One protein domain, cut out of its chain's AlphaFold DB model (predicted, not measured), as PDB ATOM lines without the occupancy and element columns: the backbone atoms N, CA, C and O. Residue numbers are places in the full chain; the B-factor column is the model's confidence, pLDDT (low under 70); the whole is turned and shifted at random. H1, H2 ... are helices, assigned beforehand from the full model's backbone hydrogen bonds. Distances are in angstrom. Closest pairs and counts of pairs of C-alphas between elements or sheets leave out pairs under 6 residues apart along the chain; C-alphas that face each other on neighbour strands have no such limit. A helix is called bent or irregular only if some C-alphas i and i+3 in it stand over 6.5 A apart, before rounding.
ATOM      1  N   GLU A  70     223.445 219.834 317.811       79.81
ATOM      2  CA  GLU A  70     222.148 220.484 317.946       79.81
ATOM      3  C   GLU A  70     221.235 220.144 316.751       79.81
ATOM      4  O   GLU A  70     221.657 220.195 315.588       79.81
ATOM      5  N   PRO A  71     219.946 219.848 316.997       76.75
ATOM      6  CA  PRO A  71     219.012 219.463 315.940       76.75
ATOM      7  C   PRO A  71     218.826 220.569 314.890       76.75
ATOM      8  O   PRO A  71     218.627 220.274 313.713       76.75
ATOM      9  N   GLU A  72     218.939 221.839 315.283       80.12
ATOM     10  CA  GLU A  72     218.875 222.997 314.381       80.12
ATOM     11  C   GLU A  72     220.037 222.996 313.377       80.12
ATOM     12  O   GLU A  72     219.833 223.221 312.178       80.12
ATOM     13  N   TYR A  73     221.247 222.690 313.858       83.00
ATOM     14  CA  TYR A  73     222.441 222.579 313.029       83.00
ATOM     15  C   TYR A  73     222.332 221.395 312.068       83.00
ATOM     16  O   TYR A  73     222.521 221.572 310.865       83.00
ATOM     17  N   LEU A  74     221.927 220.219 312.561       81.88
ATOM     18  CA  LEU A  74     221.753 219.020 311.737       81.88
ATOM     19  C   LEU A  74     220.695 219.215 310.643       81.88
ATOM     20  O   LEU A  74     220.915 218.832 309.495       81.88
ATOM     21  N   VAL A  75     219.564 219.861 310.953       84.56
ATOM     22  CA  VAL A  75     218.522 220.178 309.959       84.56
ATOM     23  C   VAL A  75     219.044 221.155 308.904       84.56
ATOM     24  O   VAL A  75     218.808 220.957 307.707       84.56
ATOM     25  N   LYS A  76     219.789 222.187 309.319       87.69
ATOM     26  CA  LYS A  76     220.405 223.148 308.397       87.69
ATOM     27  C   LYS A  76     221.448 222.473 307.505       87.69
ATOM     28  O   LYS A  76     221.420 222.669 306.291       87.69
ATOM     29  N   GLN A  77     222.320 221.645 308.076       85.44
ATOM     30  CA  GLN A  77     223.348 220.907 307.347       85.44
ATOM     31  C   GLN A  77     222.722 219.935 306.344       85.44
ATOM     32  O   GLN A  77     223.120 219.912 305.184       85.44
ATOM     33  N   LEU A  78     221.665 219.221 306.738       86.25
ATOM     34  CA  LEU A  78     220.912 218.333 305.855       86.25
ATOM     35  C   LEU A  78     220.277 219.103 304.685       86.25
ATOM     36  O   LEU A  78     220.333 218.642 303.543       86.25
ATOM     37  N   SER A  79     219.713 220.290 304.934       90.44
ATOM     38  CA  SER A  79     219.184 221.158 303.873       90.44
ATOM     39  C   SER A  79     220.270 221.574 302.879       90.44
ATOM     40  O   SER A  79     220.074 221.433 301.673       90.44
ATOM     41  N   VAL A  80     221.425 222.026 303.379       92.62
ATOM     42  CA  VAL A  80     222.578 222.398 302.544       92.62
ATOM     43  C   VAL A  80     223.054 221.195 301.725       92.62
ATOM     44  O   VAL A  80     223.198 221.301 300.510       92.62
ATOM     45  N   SER A  81     223.209 220.020 302.338       87.62
ATOM     46  CA  SER A  81     223.611 218.797 301.634       87.62
ATOM     47  C   SER A  81     222.612 218.375 300.554       87.62
ATOM     48  O   SER A  81     223.023 217.924 299.485       87.62
ATOM     49  N   ARG A  82     221.301 218.545 300.779       91.75
ATOM     50  CA  ARG A  82     220.273 218.274 299.756       91.75
ATOM     51  C   ARG A  82     220.385 219.216 298.565       91.75
ATOM     52  O   ARG A  82     220.207 218.778 297.429       91.75
ATOM     53  N   GLU A  83     220.651 220.490 298.818       93.00
ATOM     54  CA  GLU A  83     220.816 221.488 297.765       93.00
ATOM     55  C   GLU A  83     222.089 221.235 296.952       93.00
ATOM     56  O   GLU A  83     222.023 221.170 295.724       93.00
ATOM     57  N   VAL A  84     223.207 220.947 297.627       93.19
ATOM     58  CA  VAL A  84     224.465 220.524 296.991       93.19
ATOM     59  C   VAL A  84     224.250 219.273 296.135       93.19
ATOM     60  O   VAL A  84     224.635 219.262 294.970       93.19
ATOM     61  N   HIS A  85     223.563 218.252 296.653       90.12
ATOM     62  CA  HIS A  85     223.258 217.032 295.899       90.12
ATOM     63  C   HIS A  85     222.361 217.295 294.676       90.12
ATOM     64  O   HIS A  85     222.499 216.668 293.626       90.12
ATOM     65  N   LYS A  86     221.404 218.223 294.783       93.31
ATOM     66  CA  LYS A  86     220.557 218.609 293.648       93.31
ATOM     67  C   LYS A  86     221.369 219.331 292.571       93.31
ATOM     68  O   LYS A  86     221.129 219.096 291.385       93.31
ATOM     69  N   ASN A  87     222.305 220.187 292.972       93.38
ATOM     70  CA  ASN A  87     223.186 220.899 292.051       93.38
ATOM     71  C   ASN A  87     224.165 219.942 291.367       93.38
ATOM     72  O   ASN A  87     224.207 219.923 290.140       93.38
ATOM     73  N   SER A  88     224.822 219.052 292.117       91.12
ATOM     74  CA  SER A  88     225.731 218.054 291.543       91.12
ATOM     75  C   SER A  88     225.020 217.099 290.581       91.12
ATOM     76  O   SER A  88     225.545 216.770 289.520       91.12
ATOM     77  N   ARG A  89     223.772 216.706 290.875       92.88
ATOM     78  CA  ARG A  89     222.963 215.906 289.945       92.88
ATOM     79  C   ARG A  89     222.677 216.645 288.633       92.88
ATOM     80  O   ARG A  89     222.729 216.028 287.573       92.88
ATOM     81  N   ARG A  90     222.375 217.946 288.698       94.06
ATOM     82  CA  ARG A  90     222.158 218.781 287.504       94.06
ATOM     83  C   ARG A  90     223.440 218.956 286.697       94.06
ATOM     84  O   ARG A  90     223.384 218.913 285.474       94.06
ATOM     85  N   GLU A  91     224.576 219.153 287.358       92.06
ATOM     86  CA  GLU A  91     225.890 219.231 286.706       92.06
ATOM     87  C   GLU A  91     226.239 217.922 286.000       92.06
ATOM     88  O   GLU A  91     226.649 217.942 284.844       92.06
ATOM     89  N   LEU A  92     225.973 216.781 286.639       88.12
ATOM     90  CA  LEU A  92     226.164 215.462 286.040       88.12
ATOM     91  C   LEU A  92     225.272 215.259 284.805       88.12
ATOM     92  O   LEU A  92     225.740 214.738 283.794       88.12
ATOM     93  N   GLU A  93     224.005 215.676 284.852       92.56
ATOM     94  CA  GLU A  93     223.118 215.637 283.677       92.56
ATOM     95  C   GLU A  93     223.622 216.527 282.534       92.56
ATOM     96  O   GLU A  93     223.612 216.089 281.384       92.56
ATOM     97  N   LYS A  94     224.112 217.737 282.835       94.31
ATOM     98  CA  LYS A  94     224.714 218.626 281.828       94.31
ATOM     99  C   LYS A  94     225.962 218.008 281.200       94.31
ATOM    100  O   LYS A  94     226.033 217.929 279.981       94.31
ATOM    101  N   ALA A  95     226.879 217.485 282.013       90.56
ATOM    102  CA  ALA A  95     228.090 216.828 281.529       90.56
ATOM    103  C   ALA A  95     227.769 215.607 280.649       90.56
ATOM    104  O   ALA A  95     228.411 215.391 279.625       90.56
ATOM    105  N   LYS A  96     226.732 214.829 280.993       90.75
ATOM    106  CA  LYS A  96     226.250 213.727 280.142       90.75
ATOM    107  C   LYS A  96     225.687 214.214 278.810       90.75
ATOM    108  O   LYS A  96     225.932 213.581 277.786       90.75
ATOM    109  N   ALA A  97     224.935 215.313 278.815       91.44
ATOM    110  CA  ALA A  97     224.400 215.901 277.593       91.44
ATOM    111  C   ALA A  97     225.524 216.441 276.692       91.44
ATOM    112  O   ALA A  97     225.531 216.157 275.496       91.44
ATOM    113  N   GLU A  98     226.502 217.144 277.266       92.25
ATOM    114  CA  GLU A  98     227.695 217.630 276.560       92.25
ATOM    115  C   GLU A  98     228.513 216.471 275.985       92.25
ATOM    116  O   GLU A  98     228.876 216.493 274.810       92.25
ATOM    117  N   PHE A  99     228.732 215.410 276.766       90.06
ATOM    118  CA  PHE A  99     229.402 214.201 276.297       90.06
ATOM    119  C   PHE A  99     228.657 213.549 275.128       90.06
ATOM    120  O   PHE A  99     229.271 213.197 274.125       90.06
ATOM    121  N   SER A 100     227.329 213.430 275.213       89.06
ATOM    122  CA  SER A 100     226.512 212.875 274.130       89.06
ATOM    123  C   SER A 100     226.600 213.718 272.853       89.06
ATOM    124  O   SER A 100     226.749 213.155 271.769       89.06
ATOM    125  N   GLN A 101     226.573 215.050 272.969       91.88
ATOM    126  CA  GLN A 101     226.735 215.957 271.829       91.88
ATOM    127  C   GLN A 101     228.132 215.857 271.204       91.88
ATOM    128  O   GLN A 101     228.258 215.747 269.983       91.88
ATOM    129  N   LEU A 102     229.185 215.853 272.027       87.44
ATOM    130  CA  LEU A 102     230.566 215.703 271.563       87.44
ATOM    131  C   LEU A 102     230.789 214.344 270.902       87.44
ATOM    132  O   LEU A 102     231.393 214.283 269.835       87.44
ATOM    133  N   SER A 103     230.244 213.271 271.476       83.94
ATOM    134  CA  SER A 103     230.302 211.929 270.898       83.94
ATOM    135  C   SER A 103     229.604 211.864 269.539       83.94
ATOM    136  O   SER A 103     230.116 211.224 268.623       83.94
ATOM    137  N   GLN A 104     228.462 212.537 269.377       85.25
ATOM    138  CA  GLN A 104     227.751 212.590 268.099       85.25
ATOM    139  C   GLN A 104     228.538 213.385 267.046       85.25
ATOM    140  O   GLN A 104     228.655 212.945 265.903       85.25
ATOM    141  N   SER A 105     229.125 214.523 267.431       87.12
ATOM    142  CA  SER A 105     229.986 215.316 266.542       87.12
ATOM    143  C   SER A 105     231.248 214.551 266.135       87.12
ATOM    144  O   SER A 105     231.649 214.594 264.971       87.12
ATOM    145  N   LEU A 106     231.856 213.821 267.073       82.19
ATOM    146  CA  LEU A 106     233.032 212.998 266.817       82.19
ATOM    147  C   LEU A 106     232.697 211.828 265.887       82.19
ATOM    148  O   LEU A 106     233.414 211.624 264.921       82.19
ATOM    149  N   SER A 107     231.565 211.150 266.087       80.56
ATOM    150  CA  SER A 107     231.093 210.087 265.187       80.56
ATOM    151  C   SER A 107     230.872 210.577 263.748       80.56
ATOM    152  O   SER A 107     231.255 209.891 262.801       80.56
ATOM    153  N   GLN A 108     230.312 211.778 263.565       83.25
ATOM    154  CA  GLN A 108     230.153 212.379 262.233       83.25
ATOM    155  C   GLN A 108     231.509 212.651 261.574       83.25
ATOM    156  O   GLN A 108     231.712 212.303 260.413       83.25
ATOM    157  N   LYS A 109     232.448 213.249 262.318       82.69
ATOM    158  CA  LYS A 109     233.804 213.531 261.825       82.69
ATOM    159  C   LYS A 109     234.577 212.255 261.519       82.69
ATOM    160  O   LYS A 109     235.210 212.194 260.472       82.69
ATOM    161  N   ASP A 110     234.462 211.243 262.371       72.69
ATOM    162  CA  ASP A 110     235.073 209.934 262.171       72.69
ATOM    163  C   ASP A 110     234.578 209.304 260.861       72.69
ATOM    164  O   ASP A 110     235.398 208.897 260.041       72.69
ATOM    165  N   GLY A 111     233.267 209.338 260.589       76.56
ATOM    166  CA  GLY A 111     232.701 208.860 259.321       76.56
ATOM    167  C   GLY A 111     233.293 209.555 258.088       76.56
ATOM    168  O   GLY A 111     233.627 208.892 257.106       76.56
ATOM    169  N   TYR A 112     233.506 210.874 258.155       78.81
ATOM    170  CA  TYR A 112     234.179 211.613 257.083       78.81
ATOM    171  C   TYR A 112     235.662 211.257 256.971       78.81
ATOM    172  O   TYR A 112     236.150 211.065 255.862       78.81
ATOM    173  N   THR A 113     236.384 211.134 258.087       74.06
ATOM    174  CA  THR A 113     237.814 210.788 258.070       74.06
ATOM    175  C   THR A 113     238.073 209.369 257.577       74.06
ATOM    176  O   THR A 113     239.036 209.164 256.850       74.06
ATOM    177  N   VAL A 114     237.198 208.412 257.896       69.88
ATOM    178  CA  VAL A 114     237.278 207.032 257.398       69.88
ATOM    179  C   VAL A 114     236.994 206.989 255.898       69.88
ATOM    180  O   VAL A 114     237.746 206.360 255.158       69.88
ATOM    181  N   ALA A 115     235.976 207.711 255.420       73.88
ATOM    182  CA  ALA A 115     235.688 207.810 253.987       73.88
ATOM    183  C   ALA A 115     236.839 208.467 253.203       73.88
ATOM    184  O   ALA A 115     237.163 208.039 252.098       73.88
ATOM    185  N   LEU A 116     237.481 209.483 253.786       69.94
ATOM    186  CA  LEU A 116     238.596 210.210 253.175       69.94
ATOM    187  C   LEU A 116     239.895 209.381 253.200       69.94
ATOM    188  O   LEU A 116     240.593 209.320 252.195       69.94
ATOM    189  N   ALA A 117     240.174 208.674 254.298       67.00
ATOM    190  CA  ALA A 117     241.281 207.720 254.409       67.00
ATOM    191  C   ALA A 117     241.135 206.542 253.428       67.00
ATOM    192  O   ALA A 117     242.102 206.163 252.773       67.00
ATOM    193  N   SER A 118     239.915 206.015 253.271       68.44
ATOM    194  CA  SER A 118     239.595 204.971 252.289       68.44
ATOM    195  C   SER A 118     239.771 205.459 250.843       68.44
ATOM    196  O   SER A 118     240.239 204.704 249.996       68.44
ATOM    197  N   ALA A 119     239.468 206.733 250.563       74.19
ATOM    198  CA  ALA A 119     239.661 207.346 249.247       74.19
ATOM    199  C   ALA A 119     241.128 207.692 248.919       74.19
ATOM    200  O   ALA A 119     241.470 207.783 247.742       74.19
ATOM    201  N   LEU A 120     241.983 207.902 249.930       74.12
ATOM    202  CA  LEU A 120     243.388 208.292 249.745       74.12
ATOM    203  C   LEU A 120     244.343 207.114 249.490       74.12
ATOM    204  O   LEU A 120     245.398 207.346 248.911       74.12
ATOM    205  N   GLY A 121     243.960 205.880 249.834       58.62
ATOM    206  CA  GLY A 121     244.676 204.652 249.457       58.62
ATOM    207  C   GLY A 121     246.021 204.405 250.168       58.62
ATOM    208  O   GLY A 121     246.830 205.307 250.346       58.62
ATOM    209  N   GLU A 122     246.231 203.145 250.572       55.97
ATOM    210  CA  GLU A 122     247.439 202.479 251.121       55.97
ATOM    211  C   GLU A 122     248.200 203.095 252.325       55.97
ATOM    212  O   GLU A 122     248.647 202.330 253.179       55.97
ATOM    213  N   GLU A 123     248.295 204.416 252.511       58.94
ATOM    214  CA  GLU A 123     249.083 205.023 253.611       58.94
ATOM    215  C   GLU A 123     248.296 205.252 254.921       58.94
ATOM    216  O   GLU A 123     248.871 205.587 255.957       58.94
ATOM    217  N   SER A 124     246.976 205.043 254.923       60.88
ATOM    218  CA  SER A 124     246.084 205.358 256.059       60.88
ATOM    219  C   SER A 124     245.656 204.148 256.906       60.88
ATOM    220  O   SER A 124     244.616 204.183 257.565       60.88
ATOM    221  N   TYR A 125     246.457 203.078 256.934       63.72
ATOM    222  CA  TYR A 125     246.144 201.846 257.679       63.72
ATOM    223  C   TYR A 125     245.846 202.105 259.171       63.72
ATOM    224  O   TYR A 125     244.932 201.514 259.743       63.72
ATOM    225  N   SER A 126     246.558 203.056 259.792       70.88
ATOM    226  CA  SER A 126     246.361 203.399 261.210       70.88
ATOM    227  C   SER A 126     245.006 204.058 261.504       70.88
ATOM    228  O   SER A 126     244.486 203.937 262.614       70.88
ATOM    229  N   THR A 127     244.419 204.759 260.534       71.12
ATOM    230  CA  THR A 127     243.145 205.475 260.690       71.12
ATOM    231  C   THR A 127     241.963 204.519 260.552       71.12
ATOM    232  O   THR A 127     241.009 204.613 261.322       71.12
ATOM    233  N   GLU A 128     242.055 203.554 259.634       71.44
ATOM    234  CA  GLU A 128     241.069 202.479 259.477       71.44
ATOM    235  C   GLU A 128     241.100 201.503 260.665       71.44
ATOM    236  O   GLU A 128     240.054 201.166 261.223       71.44
ATOM    237  N   GLU A 129     242.292 201.121 261.131       78.12
ATOM    238  CA  GLU A 129     242.450 200.261 262.308       78.12
ATOM    239  C   GLU A 129     241.933 200.939 263.588       78.12
ATOM    240  O   GLU A 129     241.190 200.326 264.356       78.12
ATOM    241  N   ASN A 130     242.223 202.228 263.796       78.44
ATOM    242  CA  ASN A 130     241.673 202.977 264.929       78.44
ATOM    243  C   ASN A 130     240.144 203.101 264.869       78.44
ATOM    244  O   ASN A 130     239.484 203.016 265.906       78.44
ATOM    245  N   ALA A 131     239.563 203.285 263.681       77.44
ATOM    246  CA  ALA A 131     238.112 203.293 263.518       77.44
ATOM    247  C   ALA A 131     237.503 201.922 263.853       77.44
ATOM    248  O   ALA A 131     236.505 201.847 264.574       77.44
ATOM    249  N   ARG A 132     238.144 200.831 263.418       83.19
ATOM    250  CA  ARG A 132     237.749 199.461 263.768       83.19
ATOM    251  C   ARG A 132     237.810 199.211 265.277       83.19
ATOM    252  O   ARG A 132     236.844 198.698 265.834       83.19
ATOM    253  N   LEU A 133     238.891 199.614 265.948       84.62
ATOM    254  CA  LEU A 133     239.031 199.481 267.403       84.62
ATOM    255  C   LEU A 133     237.971 200.289 268.160       84.62
ATOM    256  O   LEU A 133     237.439 199.818 269.161       84.62
ATOM    257  N   ARG A 134     237.611 201.488 267.680       81.56
ATOM    258  CA  ARG A 134     236.520 202.289 268.267       81.56
ATOM    259  C   ARG A 134     235.158 201.621 268.102       81.56
ATOM    260  O   ARG A 134     234.367 201.646 269.044       81.56
ATOM    261  N   HIS A 135     234.892 201.008 266.948       85.00
ATOM    262  CA  HIS A 135     233.684 200.209 266.741       85.00
ATOM    263  C   HIS A 135     233.641 198.995 267.670       85.00
ATOM    264  O   HIS A 135     232.634 198.780 268.337       85.00
ATOM    265  N   GLU A 136     234.746 198.260 267.798       91.38
ATOM    266  CA  GLU A 136     234.841 197.120 268.713       91.38
ATOM    267  C   GLU A 136     234.650 197.540 270.179       91.38
ATOM    268  O   GLU A 136     233.952 196.870 270.939       91.38
ATOM    269  N   LEU A 137     235.196 198.691 270.578       87.38
ATOM    270  CA  LEU A 137     235.002 199.259 271.912       87.38
ATOM    271  C   LEU A 137     233.529 199.631 272.144       87.38
ATOM    272  O   LEU A 137     232.973 199.306 273.197       87.38
ATOM    273  N   ALA A 138     232.866 200.247 271.163       86.94
ATOM    274  CA  ALA A 138     231.438 200.547 271.235       86.94
ATOM    275  C   ALA A 138     230.591 199.264 271.350       86.94
ATOM    276  O   ALA A 138     229.724 199.174 272.223       86.94
ATOM    277  N   ASP A 139     230.893 198.238 270.556       93.00
ATOM    278  CA  ASP A 139     230.212 196.942 270.603       93.00
ATOM    279  C   ASP A 139     230.414 196.236 271.956       93.00
ATOM    280  O   ASP A 139     229.453 195.759 272.565       93.00
ATOM    281  N   LEU A 140     231.638 196.223 272.494       94.44
ATOM    282  CA  LEU A 140     231.917 195.685 273.829       94.44
ATOM    283  C   LEU A 140     231.184 196.467 274.922       94.44
ATOM    284  O   LEU A 140     230.630 195.857 275.836       94.44
ATOM    285  N   THR A 141     231.118 197.794 274.810       93.44
ATOM    286  CA  THR A 141     230.409 198.650 275.772       93.44
ATOM    287  C   THR A 141     228.916 198.342 275.776       93.44
ATOM    288  O   THR A 141     228.341 198.088 276.834       93.44
ATOM    289  N   THR A 142     228.283 198.253 274.601       94.75
ATOM    290  CA  THR A 142     226.858 197.887 274.511       94.75
ATOM    291  C   THR A 142     226.591 196.483 275.057       94.75
ATOM    292  O   THR A 142     225.560 196.251 275.697       94.75
ATOM    293  N   ARG A 143     227.528 195.543 274.866       95.81
ATOM    294  CA  ARG A 143     227.437 194.184 275.411       95.81
ATOM    295  C   ARG A 143     227.574 194.161 276.933       95.81
ATOM    296  O   ARG A 143     226.805 193.450 277.581       95.81
ATOM    297  N   ILE A 144     228.487 194.948 277.501       94.69
ATOM    298  CA  ILE A 144     228.622 195.130 278.954       94.69
ATOM    299  C   ILE A 144     227.325 195.707 279.521       94.69
ATOM    300  O   ILE A 144     226.740 195.105 280.415       94.69
ATOM    301  N   GLU A 145     226.798 196.785 278.941       95.69
ATOM    302  CA  GLU A 145     225.541 197.393 279.392       95.69
ATOM    303  C   GLU A 145     224.348 196.431 279.305       95.69
ATOM    304  O   GLU A 145     223.440 196.473 280.140       95.69
ATOM    305  N   ALA A 146     224.304 195.566 278.287       95.94
ATOM    306  CA  ALA A 146     223.270 194.542 278.161       95.94
ATOM    307  C   ALA A 146     223.377 193.486 279.276       95.94
ATOM    308  O   ALA A 146     222.357 193.086 279.846       95.94
ATOM    309  N   VAL A 147     224.599 193.064 279.621       96.56
ATOM    310  CA  VAL A 147     224.864 192.153 280.744       96.56
ATOM    311  C   VAL A 147     224.552 192.825 282.083       96.56
ATOM    312  O   VAL A 147     223.913 192.222 282.937       96.56
ATOM    313  N   GLU A 148     224.903 194.092 282.277       96.00
ATOM    314  CA  GLU A 148     224.553 194.837 283.490       96.00
ATOM    315  C   GLU A 148     223.039 194.991 283.654       96.00
ATOM    316  O   GLU A 148     222.506 194.818 284.754       96.00
ATOM    317  N   ARG A 149     222.319 195.258 282.556       95.25
ATOM    318  CA  ARG A 149     220.851 195.294 282.546       95.25
ATOM    319  C   ARG A 149     220.250 193.947 282.935       95.25
ATOM    320  O   ARG A 149     219.315 193.928 283.736       95.25
ATOM    321  N   SER A 150     220.782 192.834 282.424       95.62
ATOM    322  CA  SER A 150     220.300 191.500 282.799       95.62
ATOM    323  C   SER A 150     220.620 191.173 284.262       95.62
ATOM    324  O   SER A 150     219.732 190.737 284.992       95.62
ATOM    325  N   ILE A 151     221.828 191.488 284.744       93.25
ATOM    326  CA  ILE A 151     222.210 191.361 286.160       93.25
ATOM    327  C   ILE A 151     221.251 192.153 287.045       93.25
ATOM    328  O   ILE A 151     220.773 191.636 288.053       93.25
ATOM    329  N   LYS A 152     220.956 193.403 286.682       93.94
ATOM    330  CA  LYS A 152     220.041 194.257 287.436       93.94
ATOM    331  C   LYS A 152     218.635 193.662 287.487       93.94
ATOM    332  O   LYS A 152     218.069 193.579 288.572       93.94
ATOM    333  N   TYR A 153     218.116 193.190 286.354       93.94
ATOM    334  CA  TYR A 153     216.822 192.515 286.285       93.94
ATOM    335  C   TYR A 153     216.758 191.299 287.225       93.94
ATOM    336  O   TYR A 153     215.837 191.191 288.032       93.94
ATOM    337  N   TYR A 154     217.768 190.423 287.204       90.94
ATOM    338  CA  TYR A 154     217.809 189.264 288.102       90.94
ATOM    339  C   TYR A 154     218.005 189.648 289.576       90.94
ATOM    340  O   TYR A 154     217.407 189.022 290.450       90.94
ATOM    341  N   LYS A 155     218.788 190.695 289.876       88.69
ATOM    342  CA  LYS A 155     218.942 191.226 291.243       88.69
ATOM    343  C   LYS A 155     217.633 191.795 291.792       88.69
ATOM    344  O   LYS A 155     217.365 191.633 292.975       88.69
ATOM    345  N   GLU A 156     216.827 192.447 290.956       88.25
ATOM    346  CA  GLU A 156     215.513 192.977 291.343       88.25
ATOM    347  C   GLU A 156     214.477 191.863 291.567       88.25
ATOM    348  O   GLU A 156     213.615 191.999 292.432       88.25
ATOM    349  N   GLN A 157     214.578 190.748 290.834       87.06
ATOM    350  CA  GLN A 157     213.737 189.565 291.055       87.06
ATOM    351  C   GLN A 157     214.125 188.759 292.300       87.06
ATOM    352  O   GLN A 157     213.288 188.053 292.866       87.06
ATOM    353  N   GLN A 158     215.381 188.838 292.736       88.19
ATOM    354  CA  GLN A 158     215.819 188.176 293.956       88.19
ATOM    355  C   GLN A 158     215.276 188.899 295.193       88.19
ATOM    356  O   GLN A 158     215.493 190.092 295.400       88.19
TER     357      GLN A 158
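Overview. This is residues 70 to 158 of the 372 residues of an uncharacterized protein of Tritrichomonas foetus (UniProt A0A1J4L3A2). Two long helices, H1 and H2, meet near one end as an open V: the long H1 makes the longest axis, and the shorter H2 folds back from its end as the second arm. The two arms are in contact only near the tight turn that joins them, and away from it both stand free, with nothing between them. The printed part has 89 residues with two named helices, H1 then H2, and no named strand; its class is all helix. It is extended, with a radius of gyration of the C-alphas of 22.3 A and spans of 74 by 33 by 16 A.

Along the chain. H1, the longest helix, holds residues 71 to 120 and measures 71.4 A from C-alpha 71 at (219.012, 219.463, 315.940) to C-alpha 120 at (243.388, 208.292, 249.745). H2 holds residues 125 to 157 and measures 48.1 A, ending with C-alpha 157 at (213.737, 189.565, 291.055). Neither helix is bent.

Arrangement. H1 and H2 form a helical hairpin and run opposite ways at a steep tilt of 38 degrees. They touch, with 8 pairs of C-alphas within 8 A; the closest are those of Val 114 and Glu 128, 6.3 A apart. H1 touches H2 with residues 110 to 118 alone, and H2 touches H1 with residues 127 to 131 alone. Their centres are 19.6 A apart. Residues 70 to 106, of which 71 to 106 belong to H1, stand free, and so do residues 135 to 158, of which 135 to 157 belong to H2. In H1 and H2 every O i to N i+4 pair is within hydrogen-bond range.

Size, cuts and confidence. The two C-alphas farthest apart are those of Glu 70 and Gly 121, at 73.8 A. The C-alphas of the first and last printed residues, Glu 70 and Gln 158, are 40.7 A apart. The printed part has no cut, and the link from H1 to H2, four residues, is tight. The mean pLDDT of the printed part is 84.7; it is under 70 at residue 114, residues 116 to 118 and residues 121 to 125.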